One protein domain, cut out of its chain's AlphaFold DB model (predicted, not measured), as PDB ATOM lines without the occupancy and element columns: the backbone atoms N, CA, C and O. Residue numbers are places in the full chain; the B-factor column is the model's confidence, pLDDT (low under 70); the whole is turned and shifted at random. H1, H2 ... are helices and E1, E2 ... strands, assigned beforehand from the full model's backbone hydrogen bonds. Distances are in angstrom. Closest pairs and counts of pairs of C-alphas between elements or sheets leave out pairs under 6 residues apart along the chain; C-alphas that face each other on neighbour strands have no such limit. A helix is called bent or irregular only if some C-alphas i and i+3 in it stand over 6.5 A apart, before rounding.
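AT A GLANCE: This is residues 10 to 181 of the 183 residues of an uncharacterized protein of Rhodobacteraceae bacterium (UniProt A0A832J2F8). Three long helices, H1, H2 and H7, stand in a row, with H2 in the middle crossing H7, and a smaller group of parts lies along the other side of H7. That group holds H4, the small hairpin E1 and E2, and H5 with the arm H6a, which lead away from the row and back to it; the bent helix H6 then crosses to the row, where H6b packs on H2 and H7. Residues 40 to 46 stick out. The printed part has 172 residues, with named elements in the order H1 H2 H3 H4 E1 E2 H5 H6 H7; it is mostly helix, with one antiparallel sheet, E1 - E2. It is compact, with a radius of gyration of the C-alphas of 18.1 A, and flat, spanning 56 by 50 by 24 A.

HOW THE PARTS SIT: H1, residues 10 to 40, and H2, residues 53 to 76, form a helical hairpin and touch, closest at the C-alphas of Ala 20 and Gly 68, 4.3 A, opposite ways at a steep tilt of 35.1 degrees, only just past shallow. H3, residues 78 to 84, meets H2 only through their link; it is irregular, C-alphas 79 and 82 being 8.5 A apart. H4 is residues 89 to 101. E1, residues 103 to 107, and E2, residues 110 to 113, are an antiparallel hairpin, with N 104 and O 112 2.9 A apart, within hydrogen-bond range. H5, residues 114 to 120, touches H4 residues 99 to 101, closest at the C-alphas of Phe 100 and Gly 115, 4.3 A. H6, residues 127 to 150, was assigned as one helix by its hydrogen bonds but is bent, C-alphas 139 and 142 being 6.8 A apart; its arms are H6a, 127 to 139, and H6b, 142 to 150. H6a touches H4, closest at the C-alphas of Thr 137 and Ser 99, 5.3 A. H6b touches H2, closest at the C-alphas of Leu 146 and Leu 73, 6.1 A. H7, residues 154 to 179, touches H2, closest at the C-alphas of Gly 167 and Val 63, 4.2 A, opposite ways at a steep tilt of 49 degrees. Every O i to N i+4 pair is within hydrogen-bond range in H1, H2, H4, H5, H6a, H6b and H7; H3 has 1 of 3, and 2 of 4 O i to N i+3 pairs.

IN THESE COORDINATES: H1 begins at C-alpha 10, (-55.687, -30.434, 0.705), and is 45.8 A long. H2 is 33.8 A, H4 18.2 A, H6a 18.3 A and H7 37.7 A, ending at C-alpha 179, (-71.297, -3.690, 25.323).

THE WHOLE: The C-alphas farthest apart, those of Asn 43 and Ile 83, are 56.4 A apart. The printed part has no cut, and the link from H1 to H2 is long, 12 residues. Mean pLDDT of the printed part is 85.0; residues 38, 40 to 50, 109 and 177 to 181 are under 70.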
ATOM      1  N   ASN A  10     -56.763 -30.880  -0.189       71.44
ATOM      2  CA  ASN A  10     -55.687 -30.434   0.705       71.44
ATOM      3  C   ASN A  10     -55.414 -28.920   0.628       71.44
ATOM      4  O   ASN A  10     -55.062 -28.301   1.629       71.44
ATOM      5  N   ILE A  11     -55.625 -28.299  -0.539       71.25
ATOM      6  CA  ILE A  11     -55.407 -26.852  -0.727       71.25
ATOM      7  C   ILE A  11     -56.491 -26.055   0.009       71.25
ATOM      8  O   ILE A  11     -56.220 -25.006   0.589       71.25
ATOM      9  N   THR A  12     -57.717 -26.580   0.031       74.19
ATOM     10  CA  THR A  12     -58.865 -25.918   0.665       74.19
ATOM     11  C   THR A  12     -58.766 -25.932   2.192       74.19
ATOM     12  O   THR A  12     -59.028 -24.914   2.833       74.19
ATOM     13  N   LEU A  13     -58.290 -27.036   2.777       80.25
ATOM     14  CA  LEU A  13     -58.065 -27.131   4.219       80.25
ATOM     15  C   LEU A  13     -56.950 -26.185   4.674       80.25
ATOM     16  O   LEU A  13     -57.139 -25.419   5.611       80.25
ATOM     17  N   ARG A  14     -55.813 -26.190   3.968       83.56
ATOM     18  CA  ARG A  14     -54.669 -25.339   4.307       83.56
ATOM     19  C   ARG A  14     -55.046 -23.856   4.306       83.56
ATOM     20  O   ARG A  14     -54.736 -23.144   5.253       83.56
ATOM     21  N   ASN A  15     -55.766 -23.408   3.277       83.81
ATOM     22  CA  ASN A  15     -56.230 -22.025   3.201       83.81
ATOM     23  C   ASN A  15     -57.223 -21.694   4.324       83.81
ATOM     24  O   ASN A  15     -57.115 -20.626   4.918       83.81
ATOM     25  N   ALA A  16     -58.145 -22.607   4.655       83.62
ATOM     26  CA  ALA A  16     -59.081 -22.409   5.766       83.62
ATOM     27  C   ALA A  16     -58.348 -22.203   7.095       83.62
ATOM     28  O   ALA A  16     -58.673 -21.271   7.825       83.62
ATOM     29  N   VAL A  17     -57.335 -23.028   7.372       87.00
ATOM     30  CA  VAL A  17     -56.521 -22.935   8.590       87.00
ATOM     31  C   VAL A  17     -55.752 -21.617   8.636       87.00
ATOM     32  O   VAL A  17     -55.832 -20.915   9.638       87.00
ATOM     33  N   PHE A  18     -55.072 -21.226   7.554       90.56
ATOM     34  CA  PHE A  18     -54.341 -19.954   7.521       90.56
ATOM     35  C   PHE A  18     -55.251 -18.743   7.743       90.56
ATOM     36  O   PHE A  18     -54.914 -17.855   8.522       90.56
ATOM     37  N   ILE A  19     -56.418 -18.721   7.095       89.94
ATOM     38  CA  ILE A  19     -57.379 -17.624   7.248       89.94
ATOM     39  C   ILE A  19     -57.958 -17.615   8.666       89.94
ATOM     40  O   ILE A  19     -58.047 -16.554   9.275       89.94
ATOM     41  N   ALA A  20     -58.300 -18.781   9.221       87.12
ATOM     42  CA  ALA A  20     -58.779 -18.882  10.595       87.12
ATOM     43  C   ALA A  20     -57.726 -18.386  11.599       87.12
ATOM     44  O   ALA A  20     -58.064 -17.614  12.491       87.12
ATOM     45  N   ILE A  21     -56.451 -18.750  11.432       90.12
ATOM     46  CA  ILE A  21     -55.358 -18.262  12.288       90.12
ATOM     47  C   ILE A  21     -55.238 -16.738  12.194       90.12
ATOM     48  O   ILE A  21     -55.171 -16.072  13.224       90.12
ATOM     49  N   ALA A  22     -55.263 -16.170  10.984       91.62
ATOM     50  CA  ALA A  22     -55.170 -14.724  10.799       91.62
ATOM     51  C   ALA A  22     -56.317 -13.973  11.503       91.62
ATOM     52  O   ALA A  22     -56.072 -13.008  12.227       91.62
ATOM     53  N   ILE A  23     -57.561 -14.448  11.350       90.38
ATOM     54  CA  ILE A  23     -58.730 -13.863  12.028       90.38
ATOM     55  C   ILE A  23     -58.604 -14.027  13.549       90.38
ATOM     56  O   ILE A  23     -58.883 -13.095  14.296       90.38
ATOM     57  N   PHE A  24     -58.138 -15.186  14.018       91.50
ATOM     58  CA  PHE A  24     -57.975 -15.483  15.441       91.50
ATOM     59  C   PHE A  24     -56.969 -14.560  16.119       91.50
ATOM     60  O   PHE A  24     -57.285 -13.978  17.154       91.50
ATOM     61  N   VAL A  25     -55.798 -14.370  15.511       91.06
ATOM     62  CA  VAL A  25     -54.782 -13.440  16.018       91.06
ATOM     63  C   VAL A  25     -55.346 -12.020  16.080       91.06
ATOM     64  O   VAL A  25     -55.208 -11.357  17.106       91.06
ATOM     65  N   GLY A  26     -56.055 -11.575  15.036       88.69
ATOM     66  CA  GLY A  26     -56.704 -10.263  15.021       88.69
ATOM     67  C   GLY A  26     -57.738 -10.083  16.138       88.69
ATOM     68  O   GLY A  26     -57.732  -9.059  16.820       88.69
ATOM     69  N   LEU A  27     -58.588 -11.090  16.371       86.75
ATOM     70  CA  LEU A  27     -59.594 -11.058  17.438       86.75
ATOM     71  C   LEU A  27     -58.971 -11.065  18.836       86.75
ATOM     72  O   LEU A  27     -59.458 -10.348  19.706       86.75
ATOM     73  N   ILE A  28     -57.882 -11.810  19.053       87.62
ATOM     74  CA  ILE A  28     -57.160 -11.790  20.332       87.62
ATOM     75  C   ILE A  28     -56.538 -10.421  20.586       87.62
ATOM     76  O   ILE A  28     -56.725  -9.872  21.670       87.62
ATOM     77  N   ILE A  29     -55.833  -9.852  19.603       88.00
ATOM     78  CA  ILE A  29     -55.225  -8.520  19.739       88.00
ATOM     79  C   ILE A  29     -56.308  -7.488  20.066       88.00
ATOM     80  O   ILE A  29     -56.156  -6.697  20.997       88.00
ATOM     81  N   TRP A  30     -57.432  -7.536  19.346       86.31
ATOM     82  CA  TRP A  30     -58.578  -6.678  19.624       86.31
ATOM     83  C   TRP A  30     -59.120  -6.876  21.047       86.31
ATOM     84  O   TRP A  30     -59.289  -5.889  21.757       86.31
ATOM     85  N   ALA A  31     -59.336  -8.117  21.493       83.19
ATOM     86  CA  ALA A  31     -59.874  -8.420  22.820       83.19
ATOM     87  C   ALA A  31     -58.941  -7.966  23.956       83.19
ATOM     88  O   ALA A  31     -59.409  -7.469  24.982       83.19
ATOM     89  N   VAL A  32     -57.623  -8.097  23.776       84.00
ATOM     90  CA  VAL A  32     -56.623  -7.605  24.736       84.00
ATOM     91  C   VAL A  32     -56.649  -6.079  24.798       84.00
ATOM     92  O   VAL A  32     -56.795  -5.529  25.886       84.00
ATOM     93  N   ASN A  33     -56.601  -5.391  23.653       83.50
ATOM     94  CA  ASN A  33     -56.641  -3.925  23.600       83.50
ATOM     95  C   ASN A  33     -57.946  -3.361  24.180       83.50
ATOM     96  O   ASN A  33     -57.932  -2.403  24.947       83.50
ATOM     97  N   ALA A  34     -59.072  -3.997  23.857       77.69
ATOM     98  CA  ALA A  34     -60.385  -3.697  24.409       77.69
ATOM     99  C   ALA A  34     -60.407  -3.820  25.941       77.69
ATOM    100  O   ALA A  34     -61.005  -2.991  26.627       77.69
ATOM    101  N   ARG A  35     -59.730  -4.835  26.492       76.44
ATOM    102  CA  ARG A  35     -59.626  -5.037  27.939       76.44
ATOM    103  C   ARG A  35     -58.744  -3.987  28.608       76.44
ATOM    104  O   ARG A  35     -59.144  -3.493  29.657       76.44
ATOM    105  N   VAL A  36     -57.597  -3.651  28.014       78.50
ATOM    106  CA  VAL A  36     -56.672  -2.623  28.529       78.50
ATOM    107  C   VAL A  36     -57.366  -1.261  28.578       78.50
ATOM    108  O   VAL A  36     -57.476  -0.679  29.651       78.50
ATOM    109  N   ALA A  37     -57.974  -0.829  27.467       76.94
ATOM    110  CA  ALA A  37     -58.702   0.441  27.404       76.94
ATOM    111  C   ALA A  37     -59.846   0.533  28.433       76.94
ATOM    112  O   ALA A  37     -60.182   1.612  28.915       76.94
ATOM    113  N   ALA A  38     -60.452  -0.603  28.782       69.94
ATOM    114  CA  ALA A  38     -61.516  -0.667  29.776       69.94
ATOM    115  C   ALA A  38     -61.016  -0.727  31.232       69.94
ATOM    116  O   ALA A  38     -61.850  -0.657  32.129       69.94
ATOM    117  N   ILE A  39     -59.723  -0.949  31.493       70.69
ATOM    118  CA  ILE A  39     -59.113  -0.827  32.833       70.69
ATOM    119  C   ILE A  39     -58.765   0.639  33.093       70.69
ATOM    120  O   ILE A  39     -59.053   1.154  34.173       70.69
ATOM    121  N   ASP A  40     -58.239   1.319  32.072       67.38
ATOM    122  CA  ASP A  40     -57.875   2.736  32.141       67.38
ATOM    123  C   ASP A  40     -59.093   3.633  32.433       67.38
ATOM    124  O   ASP A  40     -58.973   4.643  33.117       67.38
ATOM    125  N   GLN A  41     -60.289   3.245  31.970       67.44
ATOM    126  CA  GLN A  41     -61.530   4.000  32.201       67.44
ATOM    127  C   GLN A  41     -62.154   3.802  33.590       67.44
ATOM    128  O   GLN A  41     -62.911   4.664  34.029       67.44
ATOM    129  N   THR A  42     -61.883   2.694  34.286       63.19
ATOM    130  CA  THR A  42     -62.566   2.364  35.553       63.19
ATOM    131  C   THR A  42     -61.762   2.732  36.803       63.19
ATOM    132  O   THR A  42     -62.075   2.230  37.880       63.19
ATOM    133  N   ASN A  43     -60.732   3.585  36.693       66.00
ATOM    134  CA  ASN A  43     -59.861   4.001  37.809       66.00
ATOM    135  C   ASN A  43     -59.373   2.818  38.676       66.00
ATOM    136  O   ASN A  43     -59.284   2.921  39.897       66.00
ATOM    137  N   GLY A  44     -59.107   1.661  38.060       62.06
ATOM    138  CA  GLY A  44     -58.644   0.462  38.768       62.06
ATOM    139  C   GLY A  44     -59.715  -0.331  39.531       62.06
ATOM    140  O   GLY A  44     -59.374  -1.351  40.126       62.06
ATOM    141  N   ILE A  45     -60.997   0.055  39.492       60.28
ATOM    142  CA  ILE A  45     -62.072  -0.752  40.085       60.28
ATOM    143  C   ILE A  45     -62.298  -1.995  39.203       60.28
ATOM    144  O   ILE A  45     -62.568  -1.850  38.000       60.28
ATOM    145  N   PRO A  46     -62.175  -3.220  39.751       57.16
ATOM    146  CA  PRO A  46     -62.438  -4.439  39.003       57.16
ATOM    147  C   PRO A  46     -63.913  -4.475  38.600       57.16
ATOM    148  O   PRO A  46     -64.816  -4.520  39.427       57.16
ATOM    149  N   SER A  47     -64.156  -4.431  37.294       57.25
ATOM    150  CA  SER A  47     -65.493  -4.538  36.713       57.25
ATOM    151  C   SER A  47     -65.941  -5.997  36.819       57.25
ATOM    152  O   SER A  47     -65.474  -6.838  36.051       57.25
ATOM    153  N   GLU A  48     -66.820  -6.308  37.776       55.47
ATOM    154  CA  GLU A  48     -67.334  -7.670  38.030       55.47
ATOM    155  C   GLU A  48     -68.118  -8.273  36.858       55.47
ATOM    156  O   GLU A  48     -68.349  -9.477  36.791       55.47
ATOM    157  N   GLY A  49     -68.467  -7.462  35.872       57.03
ATOM    158  CA  GLY A  49     -68.969  -7.929  34.604       57.03
ATOM    159  C   GLY A  49     -67.914  -7.739  33.530       57.03
ATOM    160  O   GLY A  49     -67.896  -6.717  32.886       57.03
ATOM    161  N   LYS A  50     -66.996  -8.668  33.296       67.25
ATOM    162  CA  LYS A  50     -66.260  -8.717  32.021       67.25
ATOM    163  C   LYS A  50     -66.194 -10.169  31.609       67.25
ATOM    164  O   LYS A  50     -66.011 -11.045  32.452       67.25
ATOM    165  N   LEU A  51     -66.365 -10.437  30.315       72.12
ATOM    166  CA  LEU A  51     -66.254 -11.805  29.826       72.12
ATOM    167  C   LEU A  51     -64.850 -12.336  30.188       72.12
ATOM    168  O   LEU A  51     -63.861 -11.683  29.836       72.12
ATOM    169  N   PRO A  52     -64.734 -13.471  30.904       81.00
ATOM    170  CA  PRO A  52     -63.440 -14.024  31.278       81.00
ATOM    171  C   PRO A  52     -62.546 -14.195  30.050       81.00
ATOM    172  O   PRO A  52     -63.008 -14.658  29.005       81.00
ATOM    173  N   LEU A  53     -61.259 -13.853  30.174       82.50
ATOM    174  CA  LEU A  53     -60.311 -13.903  29.052       82.50
ATOM    175  C   LEU A  53     -60.265 -15.301  28.410       82.50
ATOM    176  O   LEU A  53     -60.209 -15.419  27.190       82.50
ATOM    177  N   SER A  54     -60.361 -16.358  29.219       85.94
ATOM    178  CA  SER A  54     -60.448 -17.744  28.748       85.94
ATOM    179  C   SER A  54     -61.635 -17.968  27.804       85.94
ATOM    180  O   SER A  54     -61.469 -18.529  26.722       85.94
ATOM    181  N   ILE A  55     -62.820 -17.470  28.168       86.50
ATOM    182  CA  ILE A  55     -64.028 -17.574  27.342       86.50
ATOM    183  C   ILE A  55     -63.886 -16.708  26.085       86.50
ATOM    184  O   ILE A  55     -64.258 -17.154  25.003       86.50
ATOM    185  N   ALA A  56     -63.293 -15.514  26.188       86.81
ATOM    186  CA  ALA A  56     -63.037 -14.656  25.033       86.81
ATOM    187  C   ALA A  56     -62.079 -15.309  24.018       86.81
ATOM    188  O   ALA A  56     -62.313 -15.220  22.812       86.81
ATOM    189  N   ILE A  57     -61.044 -16.017  24.484       89.06
ATOM    190  CA  ILE A  57     -60.125 -16.775  23.622       89.06
ATOM    191  C   ILE A  57     -60.875 -17.903  22.909       89.06
ATOM    192  O   ILE A  57     -60.785 -18.019  21.686       89.06
ATOM    193  N   ILE A  58     -61.654 -18.704  23.643       91.69
ATOM    194  CA  ILE A  58     -62.432 -19.810  23.060       91.69
ATOM    195  C   ILE A  58     -63.448 -19.272  22.044       91.69
ATOM    196  O   ILE A  58     -63.552 -19.791  20.933       91.69
ATOM    197  N   ALA A  59     -64.160 -18.200  22.389       91.06
ATOM    198  CA  ALA A  59     -65.118 -17.561  21.499       91.06
ATOM    199  C   ALA A  59     -64.439 -17.013  20.233       91.06
ATOM    200  O   ALA A  59     -64.937 -17.220  19.127       91.06
ATOM    201  N   SER A  60     -63.267 -16.388  20.375       92.00
ATOM    202  CA  SER A  60     -62.480 -15.898  19.236       92.00
ATOM    203  C   SER A  60     -62.064 -17.045  18.323       92.00
ATOM    204  O   SER A  60     -62.176 -16.930  17.106       92.00
ATOM    205  N   LEU A  61     -61.645 -18.179  18.890       93.12
ATOM    206  CA  LEU A  61     -61.280 -19.367  18.121       93.12
ATOM    207  C   LEU A  61     -62.469 -19.895  17.309       93.12
ATOM    208  O   LEU A  61     -62.334 -20.142  16.112       93.12
ATOM    209  N   LEU A  62     -63.639 -20.030  17.938       95.44
ATOM    210  CA  LEU A  62     -64.851 -20.536  17.286       95.44
ATOM    211  C   LEU A  62     -65.320 -19.623  16.145       95.44
ATOM    212  O   LEU A  62     -65.612 -20.112  15.051       95.44
ATOM    213  N   VAL A  63     -65.333 -18.305  16.365       94.31
ATOM    214  CA  VAL A  63     -65.659 -17.310  15.327       94.31
ATOM    215  C   VAL A  63     -64.687 -17.418  14.156       94.31
ATOM    216  O   VAL A  63     -65.106 -17.497  13.000       94.31
ATOM    217  N   SER A  64     -63.389 -17.465  14.444       94.69
ATOM    218  CA  SER A  64     -62.350 -17.544  13.422       94.69
ATOM    219  C   SER A  64     -62.419 -18.815  12.593       94.69
ATOM    220  O   SER A  64     -62.262 -18.760  11.373       94.69
ATOM    221  N   LEU A  65     -62.691 -19.957  13.225       94.50
ATOM    222  CA  LEU A  65     -62.887 -21.223  12.525       94.50
ATOM    223  C   LEU A  65     -64.119 -21.170  11.617       94.50
ATOM    224  O   LEU A  65     -64.051 -21.613  10.465       94.50
ATOM    225  N   ALA A  66     -65.226 -20.595  12.095       94.94
ATOM    226  CA  ALA A  66     -66.439 -20.451  11.301       94.94
ATOM    227  C   ALA A  66     -66.205 -19.556  10.070       94.94
ATOM    228  O   ALA A  66     -66.442 -19.979   8.934       94.94
ATOM    229  N   LEU A  67     -65.654 -18.356  10.276       94.38
ATOM    230  CA  LEU A  67     -65.366 -17.398   9.206       94.38
ATOM    231  C   LEU A  67     -64.308 -17.918   8.225       94.38
ATOM    232  O   LEU A  67     -64.504 -17.841   7.011       94.38
ATOM    233  N   GLY A  68     -63.219 -18.500   8.730       93.38
ATOM    234  CA  GLY A  68     -62.163 -19.082   7.904       93.38
ATOM    235  C   GLY A  68     -62.676 -20.217   7.022       93.38
ATOM    236  O   GLY A  68     -62.307 -20.315   5.847       93.38
ATOM    237  N   THR A  69     -63.610 -21.019   7.538       93.44
ATOM    238  CA  THR A  69     -64.264 -22.069   6.751       93.44
ATOM    239  C   THR A  69     -65.143 -21.486   5.647       93.44
ATOM    240  O   THR A  69     -65.013 -21.905   4.494       93.44
ATOM    241  N   ILE A  70     -65.996 -20.498   5.949       94.25
ATOM    242  CA  ILE A  70     -66.832 -19.829   4.936       94.25
ATOM    243  C   ILE A  70     -65.953 -19.221   3.841       94.25
ATOM    244  O   ILE A  70     -66.205 -19.435   2.653       94.25
ATOM    245  N   PHE A  71     -64.903 -18.495   4.224       93.56
ATOM    246  CA  PHE A  71     -64.034 -17.807   3.277       93.56
ATOM    247  C   PHE A  71     -63.265 -18.795   2.394       93.56
ATOM    248  O   PHE A  71     -63.227 -18.639   1.172       93.56
ATOM    249  N   SER A  72     -62.723 -19.868   2.978       92.19
ATOM    250  CA  SER A  72     -62.065 -20.926   2.208       92.19
ATOM    251  C   SER A  72     -63.025 -21.620   1.241       92.19
ATOM    252  O   SER A  72     -62.679 -21.840   0.075       92.19
ATOM    253  N   LEU A  73     -64.259 -21.909   1.668       91.50
ATOM    254  CA  LEU A  73     -65.286 -22.457   0.784       91.50
ATOM    255  C   LEU A  73     -65.638 -21.476  -0.343       91.50
ATOM    256  O   LEU A  73     -65.758 -21.900  -1.496       91.50
ATOM    257  N   GLY A  74     -65.750 -20.182  -0.046       93.06
ATOM    258  CA  GLY A  74     -65.994 -19.125  -1.029       93.06
ATOM    259  C   GLY A  74     -64.895 -19.043  -2.090       93.06
ATOM    260  O   GLY A  74     -65.186 -19.069  -3.291       93.06
ATOM    261  N   LEU A  75     -63.631 -19.039  -1.657       91.25
ATOM    262  CA  LEU A  75     -62.457 -19.045  -2.535       91.25
ATOM    263  C   LEU A  75     -62.391 -20.310  -3.393       91.25
ATOM    264  O   LEU A  75     -62.200 -20.235  -4.608       91.25
ATOM    265  N   SER A  76     -62.607 -21.472  -2.779       88.56
ATOM    266  CA  SER A  76     -62.581 -22.771  -3.460       88.56
ATOM    267  C   SER A  76     -63.650 -22.872  -4.546       88.56
ATOM    268  O   SER A  76     -63.464 -23.548  -5.559       88.56
ATOM    269  N   ASN A  77     -64.764 -22.165  -4.359       89.75
ATOM    270  CA  ASN A  77     -65.867 -22.131  -5.302       89.75
ATOM    271  C   ASN A  77     -65.840 -20.928  -6.253       89.75
ATOM    272  O   ASN A  77     -66.730 -20.860  -7.095       89.75
ATOM    273  N   ARG A  78     -64.838 -20.031  -6.204       89.88
ATOM    274  CA  ARG A  78     -64.796 -18.742  -6.942       89.88
ATOM    275  C   ARG A  78     -65.218 -18.819  -8.410       89.88
ATOM    276  O   ARG A  78     -65.995 -17.996  -8.878       89.88
ATOM    277  N   LYS A  79     -64.782 -19.854  -9.132       90.00
ATOM    278  CA  LYS A  79     -65.093 -20.040 -10.564       90.00
ATOM    279  C   LYS A  79     -66.511 -20.569 -10.849       90.00
ATOM    280  O   LYS A  79     -66.885 -20.713 -12.006       90.00
ATOM    281  N   ARG A  80     -67.287 -20.926  -9.820       89.06
ATOM    282  CA  ARG A  80     -68.594 -21.605  -9.926       89.06
ATOM    283  C   ARG A  80     -69.716 -20.892  -9.163       89.06
ATOM    284  O   ARG A  80     -70.745 -21.512  -8.912       89.06
ATOM    285  N   TRP A  81     -69.557 -19.611  -8.818       91.62
ATOM    286  CA  TRP A  81     -70.522 -18.868  -7.986       91.62
ATOM    287  C   TRP A  81     -71.955 -18.955  -8.518       91.62
ATOM    288  O   TRP A  81     -72.861 -19.303  -7.769       91.62
ATOM    289  N   ARG A  82     -72.157 -18.787  -9.830       91.44
ATOM    290  CA  ARG A  82     -73.491 -18.877 -10.449       91.44
ATOM    291  C   ARG A  82     -74.203 -20.209 -10.169       91.44
ATOM    292  O   ARG A  82     -75.402 -20.229  -9.924       91.44
ATOM    293  N   ILE A  83     -73.464 -21.320 -10.162       90.31
ATOM    294  CA  ILE A  83     -74.009 -22.659  -9.883       90.31
ATOM    295  C   ILE A  83     -74.212 -22.858  -8.374       90.31
ATOM    296  O   ILE A  83     -75.140 -23.546  -7.943       90.31
ATOM    297  N   VAL A  84     -73.347 -22.263  -7.554       91.00
ATOM    298  CA  VAL A  84     -73.392 -22.357  -6.090       91.00
ATOM    299  C   VAL A  84     -74.566 -21.583  -5.494       91.00
ATOM    300  O   VAL A  84     -75.186 -22.087  -4.569       91.00
ATOM    301  N   PHE A  85     -74.923 -20.429  -6.056       93.38
ATOM    302  CA  PHE A  85     -76.035 -19.604  -5.565       93.38
ATOM    303  C   PHE A  85     -77.389 -19.922  -6.203       93.38
ATOM    304  O   PHE A  85     -78.402 -19.350  -5.804       93.38
ATOM    305  N   HIS A  86     -77.433 -20.846  -7.168       93.06
ATOM    306  CA  HIS A  86     -78.691 -21.256  -7.788       93.06
ATOM    307  C   HIS A  86     -79.680 -21.796  -6.731       93.06
ATOM    308  O   HIS A  86     -79.282 -22.616  -5.894       93.06
ATOM    309  N   PRO A  87     -80.951 -21.372  -6.735       91.44
ATOM    310  CA  PRO A  87     -81.919 -21.819  -5.742       91.44
ATOM    311  C   PRO A  87     -82.122 -23.334  -5.820       91.44
ATOM    312  O   PRO A  87     -82.399 -23.906  -6.870       91.44
ATOM    313  N   ASN A  88     -81.954 -24.001  -4.683       94.69
ATOM    314  CA  ASN A  88     -82.236 -25.421  -4.513       94.69
ATOM    315  C   ASN A  88     -82.895 -25.606  -3.144       94.69
ATOM    316  O   ASN A  88     -82.457 -24.989  -2.170       94.69
ATOM    317  N   ARG A  89     -83.906 -26.481  -3.059       93.44
ATOM    318  CA  ARG A  89     -84.636 -26.779  -1.818       93.44
ATOM    319  C   ARG A  89     -83.699 -27.069  -0.643       93.44
ATOM    320  O   ARG A  89     -83.903 -26.522   0.431       93.44
ATOM    321  N   GLY A  90     -82.619 -27.828  -0.854       90.69
ATOM    322  CA  GLY A  90     -81.655 -28.129   0.214       90.69
ATOM    323  C   GLY A  90     -80.871 -26.909   0.722       90.69
ATOM    324  O   GLY A  90     -80.560 -26.830   1.906       90.69
ATOM    325  N   ARG A  91     -80.581 -25.935  -0.152       93.81
ATOM    326  CA  ARG A  91     -79.890 -24.681   0.208       93.81
ATOM    327  C   ARG A  91     -80.822 -23.754   0.982       93.81
ATOM    328  O   ARG A  91     -80.420 -23.194   1.998       93.81
ATOM    329  N   ILE A  92     -82.071 -23.651   0.536       94.62
ATOM    330  CA  ILE A  92     -83.103 -22.864   1.218       94.62
ATOM    331  C   ILE A  92     -83.380 -23.455   2.602       94.62
ATOM    332  O   ILE A  92     -83.338 -22.732   3.589       94.62
ATOM    333  N   PHE A  93     -83.561 -24.774   2.696       94.38
ATOM    334  CA  PHE A  93     -83.820 -25.450   3.967       94.38
ATOM    335  C   PHE A  93     -82.674 -25.266   4.969       94.38
ATOM    336  O   PHE A  93     -82.914 -24.957   6.131       94.38
ATOM    337  N   GLY A  94     -81.418 -25.365   4.514       91.50
ATOM    338  CA  GLY A  94     -80.261 -25.082   5.367       91.50
ATOM    339  C   GLY A  94     -80.211 -23.631   5.859       91.50
ATOM    340  O   GLY A  94     -79.874 -23.395   7.014       91.50
ATOM    341  N   ALA A  95     -80.589 -22.665   5.015       94.50
ATOM    342  CA  ALA A  95     -80.651 -21.257   5.404       94.50
ATOM    343  C   ALA A  95     -81.734 -21.026   6.464       94.50
ATOM    344  O   ALA A  95     -81.459 -20.428   7.495       94.50
ATOM    345  N   VAL A  96     -82.927 -21.585   6.247       93.94
ATOM    346  CA  VAL A  96     -84.056 -21.516   7.185       93.94
ATOM    347  C   VAL A  96     -83.690 -22.129   8.537       93.94
ATOM    348  O   VAL A  96     -83.942 -21.506   9.562       93.94
ATOM    349  N   ILE A  97     -83.049 -23.304   8.562       93.50
ATOM    350  CA  ILE A  97     -82.595 -23.925   9.817       93.50
ATOM    351  C   ILE A  97     -81.582 -23.032  10.537       93.50
ATOM    352  O   ILE A  97     -81.720 -22.808  11.738       93.50
ATOM    353  N   LEU A  98     -80.577 -22.513   9.826       92.19
ATOM    354  CA  LEU A  98     -79.586 -21.617  10.429       92.19
ATOM    355  C   LEU A  98     -80.251 -20.377  11.016       92.19
ATOM    356  O   LEU A  98     -79.961 -20.019  12.153       92.19
ATOM    357  N   SER A  99     -81.187 -19.770  10.293       91.25
ATOM    358  CA  SER A  99     -81.947 -18.612  10.760       91.25
ATOM    359  C   SER A  99     -82.807 -18.912  11.966       91.25
ATOM    360  O   SER A  99     -82.825 -18.129  12.913       91.25
ATOM    361  N   PHE A 100     -83.477 -20.061  11.959       89.94
ATOM    362  CA  PHE A 100     -84.290 -20.516  13.075       89.94
ATOM    363  C   PHE A 100     -83.441 -20.725  14.329       89.94
ATOM    364  O   PHE A 100     -83.864 -20.377  15.423       89.94
ATOM    365  N   LEU A 101     -82.219 -21.237  14.173       89.50
ATOM    366  CA  LEU A 101     -81.294 -21.472  15.278       89.50
ATOM    367  C   LEU A 101     -80.411 -20.262  15.608       89.50
ATOM    368  O   LEU A 101     -79.643 -20.322  16.565       89.50
ATOM    369  N   THR A 102     -80.498 -19.161  14.861       87.81
ATOM    370  CA  THR A 102     -79.607 -18.015  15.064       87.81
ATOM    371  C   THR A 102     -79.849 -17.395  16.443       87.81
ATOM    372  O   THR A 102     -80.997 -17.065  16.766       87.81
ATOM    373  N   PRO A 103     -78.796 -17.214  17.260       83.50
ATOM    374  CA  PRO A 103     -78.913 -16.474  18.507       83.50
ATOM    375  C   PRO A 103     -79.168 -14.994  18.198       83.50
ATOM    376  O   PRO A 103     -78.443 -14.388  17.411       83.50
ATOM    377  N   LEU A 104     -80.207 -14.419  18.803       82.69
ATOM    378  CA  LEU A 104     -80.568 -13.004  18.655       82.69
ATOM    379  C   LEU A 104     -79.958 -12.135  19.749       82.69
ATOM    380  O   LEU A 104     -79.477 -11.037  19.490       82.69
ATOM    381  N   GLN A 105     -80.019 -12.630  20.978       79.62
ATOM    382  CA  GLN A 105     -79.537 -11.944  22.166       79.62
ATOM    383  C   GLN A 105     -79.084 -12.970  23.196       79.62
ATOM    384  O   GLN A 105     -79.404 -14.151  23.078       79.62
ATOM    385  N   ILE A 106     -78.346 -12.524  24.206       76.50
ATOM    386  CA  ILE A 106     -77.950 -13.361  25.338       76.50
ATOM    387  C   ILE A 106     -78.575 -12.762  26.581       76.50
ATOM    388  O   ILE A 106     -78.339 -11.595  26.884       76.50
ATOM    389  N   PHE A 107     -79.358 -13.568  27.287       71.94
ATOM    390  CA  PHE A 107     -79.916 -13.220  28.584       71.94
ATOM    391  C   PHE A 107     -79.330 -14.181  29.615       71.94
ATOM    392  O   PHE A 107     -79.486 -15.393  29.479       71.94
ATOM    393  N   SER A 108     -78.593 -13.663  30.599       70.75
ATOM    394  CA  SER A 108     -77.947 -14.473  31.647       70.75
ATOM    395  C   SER A 108     -77.129 -15.656  31.102       70.75
ATOM    396  O   SER A 108     -77.294 -16.790  31.541       70.75
ATOM    397  N   TYR A 109     -76.264 -15.405  30.111       68.19
ATOM    398  CA  TYR A 109     -75.447 -16.418  29.409       68.19
ATOM    399  C   TYR A 109     -76.222 -17.452  28.577       68.19
ATOM    400  O   TYR A 109     -75.604 -18.324  27.969       68.19
ATOM    401  N   VAL A 110     -77.548 -17.344  28.488       75.50
ATOM    402  CA  VAL A 110     -78.374 -18.202  27.638       75.50
ATOM    403  C   VAL A 110     -78.696 -17.459  26.340       75.50
ATOM    404  O   VAL A 110     -79.251 -16.356  26.387       75.50
ATOM    405  N   PRO A 111     -78.362 -18.016  25.161       78.31
ATOM    406  CA  PRO A 111     -78.782 -17.424  23.904       78.31
ATOM    407  C   PRO A 111     -80.294 -17.535  23.752       78.31
ATOM    408  O   PRO A 111     -80.860 -18.626  23.751       78.31
ATOM    409  N   MET A 112     -80.944 -16.403  23.530       80.88
ATOM    410  CA  MET A 112     -82.302 -16.382  23.027       80.88
ATOM    411  C   MET A 112     -82.268 -16.669  21.529       80.88
ATOM    412  O   MET A 112     -81.719 -15.903  20.732       80.88
ATOM    413  N   ILE A 113     -82.828 -17.814  21.162       84.75
ATOM    414  CA  ILE A 113     -82.828 -18.327  19.796       84.75
ATOM    415  C   ILE A 113     -84.069 -17.802  19.065       84.75
ATOM    416  O   ILE A 113     -85.176 -17.819  19.611       84.75
ATOM    417  N   LEU A 114     -83.891 -17.352  17.821       80.06
ATOM    418  CA  LEU A 114     -84.955 -16.737  17.024       80.06
ATOM    419  C   LEU A 114     -86.177 -17.651  16.859       80.06
ATOM    420  O   LEU A 114     -87.305 -17.211  17.045       80.06
ATOM    421  N   GLY A 115     -85.962 -18.927  16.555       80.88
ATOM    422  CA  GLY A 115     -87.014 -19.899  16.279       80.88
ATOM    423  C   GLY A 115     -87.951 -20.192  17.454       80.88
ATOM    424  O   GLY A 115     -89.153 -19.973  17.327       80.88
ATOM    425  N   PRO A 116     -87.448 -20.639  18.618       80.50
ATOM    426  CA  PRO A 116     -88.262 -20.803  19.821       80.50
ATOM    427  C   PRO A 116     -88.976 -19.513  20.230       80.50
ATOM    428  O   PRO A 116     -90.142 -19.561  20.606       80.50
ATOM    429  N   THR A 117     -88.320 -18.358  20.076       79.44
ATOM    430  CA  THR A 117     -88.957 -17.051  20.295       79.44
ATOM    431  C   THR A 117     -90.142 -16.860  19.349       79.44
ATOM    432  O   THR A 117     -91.232 -16.501  19.778       79.44
ATOM    433  N   PHE A 118     -89.957 -17.150  18.062       77.00
ATOM    434  CA  PHE A 118     -91.010 -17.073  17.054       77.00
ATOM    435  C   PHE A 118     -92.201 -17.984  17.389       77.00
ATOM    436  O   PHE A 118     -93.344 -17.556  17.268       77.00
ATOM    437  N   LEU A 119     -91.939 -19.210  17.858       80.44
ATOM    438  CA  LEU A 119     -92.981 -20.153  18.275       80.44
ATOM    439  C   LEU A 119     -93.714 -19.700  19.546       80.44
ATOM    440  O   LEU A 119     -94.927 -19.863  19.637       80.44
ATOM    441  N   PHE A 120     -93.003 -19.111  20.507       79.81
ATOM    442  CA  PHE A 120     -93.591 -18.637  21.762       79.81
ATOM    443  C   PHE A 120     -94.592 -17.490  21.545       79.81
ATOM    444  O   PHE A 120     -95.584 -17.389  22.258       79.81
ATOM    445  N   PHE A 121     -94.375 -16.660  20.519       76.50
ATOM    446  CA  PHE A 121     -95.249 -15.536  20.166       76.50
ATOM    447  C   PHE A 121     -96.229 -15.847  19.021       76.50
ATOM    448  O   PHE A 121     -96.714 -14.923  18.375       76.50
ATOM    449  N   ILE A 122     -96.555 -17.121  18.761       74.31
ATOM    450  CA  ILE A 122     -97.409 -17.533  17.628       74.31
ATOM    451  C   ILE A 122     -98.779 -16.838  17.597       74.31
ATOM    452  O   ILE A 122     -99.286 -16.537  16.518       74.31
ATOM    453  N   SER A 123     -99.372 -16.553  18.759       74.69
ATOM    454  CA  SER A 123    -100.688 -15.907  18.861       74.69
ATOM    455  C   SER A 123    -100.673 -14.418  18.506       74.69
ATOM    456  O   SER A 123    -101.717 -13.851  18.194       74.69
ATOM    457  N   ALA A 124     -99.501 -13.782  18.528       78.00
ATOM    458  CA  ALA A 124     -99.327 -12.364  18.249       78.00
ATOM    459  C   ALA A 124     -97.941 -12.118  17.649       78.00
ATOM    460  O   ALA A 124     -97.151 -11.363  18.213       78.00
ATOM    461  N   VAL A 125     -97.617 -12.785  16.531       76.31
ATOM    462  CA  VAL A 125     -96.284 -12.671  15.926       76.31
ATOM    463  C   VAL A 125     -96.080 -11.219  15.487       76.31
ATOM    464  O   VAL A 125     -96.698 -10.779  14.513       76.31
ATOM    465  N   PRO A 126     -95.212 -10.442  16.158       83.44
ATOM    466  CA  PRO A 126     -94.965  -9.078  15.744       83.44
ATOM    467  C   PRO A 126     -94.301  -9.105  14.365       83.44
ATOM    468  O   PRO A 126     -93.377  -9.884  14.122       83.44
ATOM    469  N   LEU A 127     -94.712  -8.196  13.474       85.25
ATOM    470  CA  LEU A 127     -94.141  -8.048  12.127       85.25
ATOM    471  C   LEU A 127     -92.600  -8.010  12.148       85.25
ATOM    472  O   LEU A 127     -91.940  -8.543  11.259       85.25
ATOM    473  N   ARG A 128     -92.020  -7.443  13.214       82.88
ATOM    474  CA  ARG A 128     -90.572  -7.382  13.453       82.88
ATOM    475  C   ARG A 128     -89.901  -8.760  13.497       82.88
ATOM    476  O   ARG A 128     -88.804  -8.891  12.965       82.88
ATOM    477  N   LEU A 129     -90.536  -9.781  14.083       81.75
ATOM    478  CA  LEU A 129     -89.978 -11.139  14.124       81.75
ATOM    479  C   LEU A 129     -90.017 -11.809  12.745       81.75
ATOM    480  O   LEU A 129     -89.053 -12.474  12.376       81.75
ATOM    481  N   ILE A 130     -91.075 -11.585  11.956       85.88
ATOM    482  CA  ILE A 130     -91.170 -12.096  10.576       85.88
ATOM    483  C   ILE A 130     -90.083 -11.460   9.708       85.88
ATOM    484  O   ILE A 130     -89.314 -12.163   9.053       85.88
ATOM    485  N   VAL A 131     -89.974 -10.129   9.739       87.94
ATOM    486  CA  VAL A 131     -88.943  -9.394   8.995       87.94
ATOM    487  C   VAL A 131     -87.545  -9.827   9.445       87.94
ATOM    488  O   VAL A 131     -86.696 -10.111   8.603       87.94
ATOM    489  N   GLY A 132     -87.313  -9.965  10.754       86.19
ATOM    490  CA  GLY A 132     -86.048 -10.455  11.303       86.19
ATOM    491  C   GLY A 132     -85.697 -11.867  10.827       86.19
ATOM    492  O   GLY A 132     -84.557 -12.117  10.437       86.19
ATOM    493  N   PHE A 133     -86.672 -12.777  10.782       88.25
ATOM    494  CA  PHE A 133     -86.477 -14.130  10.260       88.25
ATOM    495  C   PHE A 133     -86.133 -14.138   8.766       88.25
ATOM    496  O   PHE A 133     -85.205 -14.835   8.349       88.25
ATOM    497  N   LEU A 134     -86.841 -13.345   7.958       90.88
ATOM    498  CA  LEU A 134     -86.591 -13.234   6.518       90.88
ATOM    499  C   LEU A 134     -85.203 -12.652   6.232       90.88
ATOM    500  O   LEU A 134     -84.460 -13.211   5.424       90.88
ATOM    501  N   LEU A 135     -84.821 -11.581   6.934       91.62
ATOM    502  CA  LEU A 135     -83.492 -10.977   6.821       91.62
ATOM    503  C   LEU A 135     -82.392 -11.942   7.271       91.62
ATOM    504  O   LEU A 135     -81.381 -12.085   6.585       91.62
ATOM    505  N   SER A 136     -82.610 -12.658   8.377       89.81
ATOM    506  CA  SER A 136     -81.700 -13.709   8.831       89.81
ATOM    507  C   SER A 136     -81.555 -14.804   7.771       89.81
ATOM    508  O   SER A 136     -80.440 -15.220   7.463       89.81
ATOM    509  N   THR A 137     -82.657 -15.237   7.151       92.69
ATOM    510  CA  THR A 137     -82.639 -16.279   6.105       92.69
ATOM    511  C   THR A 137     -81.861 -15.817   4.888       92.69
ATOM    512  O   THR A 137     -81.046 -16.568   4.349       92.69
ATOM    513  N   LEU A 138     -82.049 -14.561   4.488       94.25
ATOM    514  CA  LEU A 138     -81.298 -13.950   3.401       94.25
ATOM    515  C   LEU A 138     -79.795 -13.884   3.718       94.25
ATOM    516  O   LEU A 138     -78.977 -14.213   2.861       94.25
ATOM    517  N   MET A 139     -79.433 -13.531   4.953       94.62
ATOM    518  CA  MET A 139     -78.043 -13.477   5.416       94.62
ATOM    519  C   MET A 139     -77.383 -14.865   5.459       94.62
ATOM    520  O   MET A 139     -76.221 -15.012   5.081       94.62
ATOM    521  N   TRP A 140     -78.116 -15.898   5.882       95.56
ATOM    522  CA  TRP A 140     -77.607 -17.270   5.981       95.56
ATOM    523  C   TRP A 140     -77.649 -18.052   4.671       95.56
ATOM    524  O   TRP A 140     -76.972 -19.078   4.538       95.56
ATOM    525  N   TYR A 141     -78.394 -17.574   3.675       96.06
ATOM    526  CA  TYR A 141     -78.504 -18.236   2.382       96.06
ATOM    527  C   TYR A 141     -77.145 -18.439   1.687       96.06
ATOM    528  O   TYR A 141     -76.864 -19.575   1.286       96.06
ATOM    529  N   PRO A 142     -76.246 -17.436   1.602       95.69
ATOM    530  CA  PRO A 142     -74.905 -17.634   1.061       95.69
ATOM    531  C   PRO A 142     -74.087 -18.709   1.775       95.69
ATOM    532  O   PRO A 142     -73.431 -19.526   1.124       95.69
ATOM    533  N   VAL A 143     -74.158 -18.748   3.105       95.44
ATOM    534  CA  VAL A 143     -73.435 -19.729   3.922       95.44
ATOM    535  C   VAL A 143     -73.962 -21.136   3.648       95.44
ATOM    536  O   VAL A 143     -73.185 -22.041   3.342       95.44
ATOM    537  N   SER A 144     -75.285 -21.311   3.652       96.00
ATOM    538  CA  SER A 144     -75.930 -22.584   3.320       96.00
ATOM    539  C   SER A 144     -75.580 -23.050   1.900       96.00
ATOM    540  O   SER A 144     -75.243 -24.219   1.689       96.00
ATOM    541  N   CYS A 145     -75.560 -22.135   0.922       95.06
ATOM    542  CA  CYS A 145     -75.141 -22.430  -0.448       95.06
ATOM    543  C   CYS A 145     -73.728 -23.022  -0.496       95.06
ATOM    544  O   CYS A 145     -73.537 -24.088  -1.088       95.06
ATOM    545  N   LEU A 146     -72.768 -22.367   0.165       94.00
ATOM    546  CA  LEU A 146     -71.367 -22.783   0.214       94.00
ATOM    547  C   LEU A 146     -71.177 -24.127   0.926       94.00
ATOM    548  O   LEU A 146     -70.434 -24.976   0.427       94.00
ATOM    549  N   LEU A 147     -71.870 -24.351   2.045       93.38
ATOM    550  CA  LEU A 147     -71.812 -25.614   2.786       93.38
ATOM    551  C   LEU A 147     -72.372 -26.777   1.959       93.38
ATOM    552  O   LEU A 147     -71.728 -27.819   1.818       93.38
ATOM    553  N   VAL A 148     -73.548 -26.597   1.352       92.88
ATOM    554  CA  VAL A 148     -74.209 -27.648   0.565       92.88
ATOM    555  C   VAL A 148     -73.442 -27.957  -0.723       92.88
ATOM    556  O   VAL A 148     -73.379 -29.120  -1.128       92.88
ATOM    557  N   SER A 149     -72.843 -26.958  -1.379       90.00
ATOM    558  CA  SER A 149     -72.089 -27.178  -2.618       90.00
ATOM    559  C   SER A 149     -70.656 -27.654  -2.392       90.00
ATOM    560  O   SER A 149     -70.147 -28.449  -3.183       90.00
ATOM    561  N   GLY A 150     -69.989 -27.139  -1.358       86.19
ATOM    562  CA  GLY A 150     -68.559 -27.337  -1.135       86.19
ATOM    563  C   GLY A 150     -68.215 -28.630  -0.403       86.19
ATOM    564  O   GLY A 150     -67.127 -29.169  -0.589       86.19
ATOM    565  N   VAL A 151     -69.145 -29.169   0.387       89.62
ATOM    566  CA  VAL A 151     -68.878 -30.298   1.282       89.62
ATOM    567  C   VAL A 151     -69.582 -31.551   0.778       89.62
ATOM    568  O   VAL A 151     -70.793 -31.542   0.566       89.62
ATOM    569  N   ARG A 152     -68.853 -32.660   0.597       87.50
ATOM    570  CA  ARG A 152     -69.432 -33.921   0.091       87.50
ATOM    571  C   ARG A 152     -70.069 -34.780   1.186       87.50
ATOM    572  O   ARG A 152     -71.128 -35.354   0.957       87.50
ATOM    573  N   SER A 153     -69.423 -34.880   2.346       91.75
ATOM    574  CA  SER A 153     -69.892 -35.724   3.450       91.75
ATOM    575  C   SER A 153     -71.092 -35.092   4.154       91.75
ATOM    576  O   SER A 153     -71.052 -33.914   4.507       91.75
ATOM    577  N   ARG A 154     -72.151 -35.880   4.382       90.44
ATOM    578  CA  ARG A 154     -73.339 -35.434   5.128       90.44
ATOM    579  C   ARG A 154     -72.982 -35.067   6.569       90.44
ATOM    580  O   ARG A 154     -73.384 -34.007   7.030       90.44
ATOM    581  N   LEU A 155     -72.163 -35.887   7.229       93.38
ATOM    582  CA  LEU A 155     -71.726 -35.645   8.606       93.38
ATOM    583  C   LEU A 155     -70.890 -34.368   8.717       93.38
ATOM    584  O   LEU A 155     -71.114 -33.562   9.613       93.38
ATOM    585  N   LEU A 156     -69.991 -34.132   7.756       91.44
ATOM    586  CA  LEU A 156     -69.178 -32.916   7.763       91.44
ATOM    587  C   LEU A 156     -70.029 -31.662   7.530       91.44
ATOM    588  O   LEU A 156     -69.736 -30.621   8.101       91.44
ATOM    589  N   ARG A 157     -71.106 -31.749   6.734       92.12
ATOM    590  CA  ARG A 157     -72.062 -30.637   6.622       92.12
ATOM    591  C   ARG A 157     -72.673 -30.335   7.978       92.12
ATOM    592  O   ARG A 157     -72.612 -29.187   8.384       92.12
ATOM    593  N   VAL A 158     -73.205 -31.341   8.675       92.88
ATOM    594  CA  VAL A 158     -73.817 -31.152  10.001       92.88
ATOM    595  C   VAL A 158     -72.819 -30.531  10.977       92.88
ATOM    596  O   VAL A 158     -73.133 -29.512  11.577       92.88
ATOM    597  N   ALA A 159     -71.593 -31.057  11.050       94.44
ATOM    598  CA  ALA A 159     -70.542 -30.496  11.899       94.44
ATOM    599  C   ALA A 159     -70.237 -29.026  11.564       94.44
ATOM    600  O   ALA A 159     -70.085 -28.204  12.463       94.44
ATOM    601  N   LEU A 160     -70.196 -28.670  10.277       93.94
ATOM    602  CA  LEU A 160     -69.987 -27.288   9.853       93.94
ATOM    603  C   LEU A 160     -71.200 -26.392  10.114       93.94
ATOM    604  O   LEU A 160     -71.012 -25.238  10.474       93.94
ATOM    605  N   PHE A 161     -72.425 -26.903   9.986       93.44
ATOM    606  CA  PHE A 161     -73.639 -26.194  10.399       93.44
ATOM    607  C   PHE A 161     -73.602 -25.890  11.903       93.44
ATOM    608  O   PHE A 161     -73.824 -24.747  12.297       93.44
ATOM    609  N   SER A 162     -73.240 -26.873  12.731       94.75
ATOM    610  CA  SER A 162     -73.023 -26.677  14.166       94.75
ATOM    611  C   SER A 162     -71.906 -25.668  14.437       94.75
ATOM    612  O   SER A 162     -72.065 -24.809  15.298       94.75
ATOM    613  N   LEU A 163     -70.806 -25.712  13.678       95.44
ATOM    614  CA  LEU A 163     -69.725 -24.732  13.786       95.44
ATOM    615  C   LEU A 163     -70.197 -23.312  13.447       95.44
ATOM    616  O   LEU A 163     -69.790 -22.378  14.126       95.44
ATOM    617  N   MET A 164     -71.055 -23.131  12.435       95.69
ATOM    618  CA  MET A 164     -71.623 -21.811  12.120       95.69
ATOM    619  C   MET A 164     -72.473 -21.291  13.276       95.69
ATOM    620  O   MET A 164     -72.360 -20.124  13.638       95.69
ATOM    621  N   TRP A 165     -73.283 -22.164  13.881       93.00
ATOM    622  CA  TRP A 165     -74.096 -21.813  15.041       93.00
ATOM    623  C   TRP A 165     -73.233 -21.385  16.235       93.00
ATOM    624  O   TRP A 165     -73.413 -20.285  16.759       93.00
ATOM    625  N   TRP A 166     -72.244 -22.207  16.605       94.19
ATOM    626  CA  TRP A 166     -71.295 -21.890  17.676       94.19
ATOM    627  C   TRP A 166     -70.497 -20.622  17.371       94.19
ATOM    628  O   TRP A 166     -70.344 -19.781  18.247       94.19
ATOM    629  N   GLY A 167     -70.054 -20.439  16.127       94.69
ATOM    630  CA  GLY A 167     -69.353 -19.238  15.684       94.69
ATOM    631  C   GLY A 167     -70.205 -17.976  15.826       94.69
ATOM    632  O   GLY A 167     -69.734 -16.982  16.369       94.69
ATOM    633  N   SER A 168     -71.475 -18.006  15.418       92.75
ATOM    634  CA  SER A 168     -72.387 -16.873  15.615       92.75
ATOM    635  C   SER A 168     -72.663 -16.585  17.080       92.75
ATOM    636  O   SER A 168     -72.636 -15.424  17.479       92.75
ATOM    637  N   TYR A 169     -72.886 -17.624  17.885       90.94
ATOM    638  CA  TYR A 169     -73.073 -17.474  19.324       90.94
ATOM    639  C   TYR A 169     -71.843 -16.855  19.992       90.94
ATOM    640  O   TYR A 169     -71.961 -15.886  20.735       90.94
ATOM    641  N   SER A 170     -70.652 -17.352  19.666       91.94
ATOM    642  CA  SER A 170     -69.383 -16.814  20.145       91.94
ATOM    643  C   SER A 170     -69.135 -15.375  19.689       91.94
ATOM    644  O   SER A 170     -68.667 -14.561  20.481       91.94
ATOM    645  N   GLY A 171     -69.484 -15.025  18.449       90.88
ATOM    646  CA  GLY A 171     -69.375 -13.651  17.955       90.88
ATOM    647  C   GLY A 171     -70.301 -12.702  18.709       90.88
ATOM    648  O   GLY A 171     -69.904 -11.598  19.077       90.88
ATOM    649  N   LEU A 172     -71.513 -13.162  19.009       87.94
ATOM    650  CA  LEU A 172     -72.490 -12.409  19.782       87.94
ATOM    651  C   LEU A 172     -72.075 -12.288  21.260       87.94
ATOM    652  O   LEU A 172     -72.211 -11.209  21.829       87.94
ATOM    653  N   LEU A 173     -71.480 -13.334  21.847       86.56
ATOM    654  CA  LEU A 173     -70.826 -13.285  23.163       86.56
ATOM    655  C   LEU A 173     -69.713 -12.236  23.199       86.56
ATOM    656  O   LEU A 173     -69.696 -11.416  24.109       86.56
ATOM    657  N   LEU A 174     -68.810 -12.223  22.216       86.75
ATOM    658  CA  LEU A 174     -67.730 -11.231  22.144       86.75
ATOM    659  C   LEU A 174     -68.270  -9.806  21.982       86.75
ATOM    660  O   LEU A 174     -67.754  -8.873  22.592       86.75
ATOM    661  N   TYR A 175     -69.325  -9.637  21.185       84.62
ATOM    662  CA  TYR A 175     -69.938  -8.337  20.941       84.62
ATOM    663  C   TYR A 175     -70.694  -7.795  22.162       84.62
ATOM    664  O   TYR A 175     -70.459  -6.664  22.594       84.62
ATOM    665  N   LEU A 176     -71.597  -8.592  22.742       78.25
ATOM    666  CA  LEU A 176     -72.391  -8.193  23.907       78.25
ATOM    667  C   LEU A 176     -71.552  -8.147  25.177       78.25
ATOM    668  O   LEU A 176     -71.684  -7.210  25.955       78.25
ATOM    669  N   GLY A 177     -70.634  -9.096  25.342       68.31
ATOM    670  CA  GLY A 177     -69.657  -9.106  26.421       68.31
ATOM    671  C   GLY A 177     -68.726  -7.904  26.445       68.31
ATOM    672  O   GLY A 177     -68.025  -7.722  27.427       68.31
ATOM    673  N   TYR A 178     -68.709  -7.089  25.391       60.09
ATOM    674  CA  TYR A 178     -68.041  -5.792  25.384       60.09
ATOM    675  C   TYR A 178     -69.013  -4.625  25.625       60.09
ATOM    676  O   TYR A 178     -68.630  -3.605  26.193       60.09
ATOM    677  N   ARG A 179     -70.281  -4.753  25.209       55.94
ATOM    678  CA  ARG A 179     -71.297  -3.690  25.323       55.94
ATOM    679  C   ARG A 179     -72.000  -3.616  26.675       55.94
ATOM    680  O   ARG A 179     -72.271  -2.508  27.120       55.94
ATOM    681  N   VAL A 180     -72.287  -4.750  27.315       52.06
ATOM    682  CA  VAL A 180     -72.999  -4.806  28.610       52.06
ATOM    683  C   VAL A 180     -72.213  -4.110  29.730       52.06
ATOM    684  O   VAL A 180     -72.790  -3.740  30.740       52.06
ATOM    685  N   PHE A 181     -70.917  -3.861  29.533       47.50
ATOM    686  CA  PHE A 181     -70.017  -3.334  30.563       47.50
ATOM    687  C   PHE A 181     -69.454  -1.950  30.241       47.50
ATOM    688  O   PHE A 181     -68.445  -1.537  30.809       47.50
TER     689      PHE A 181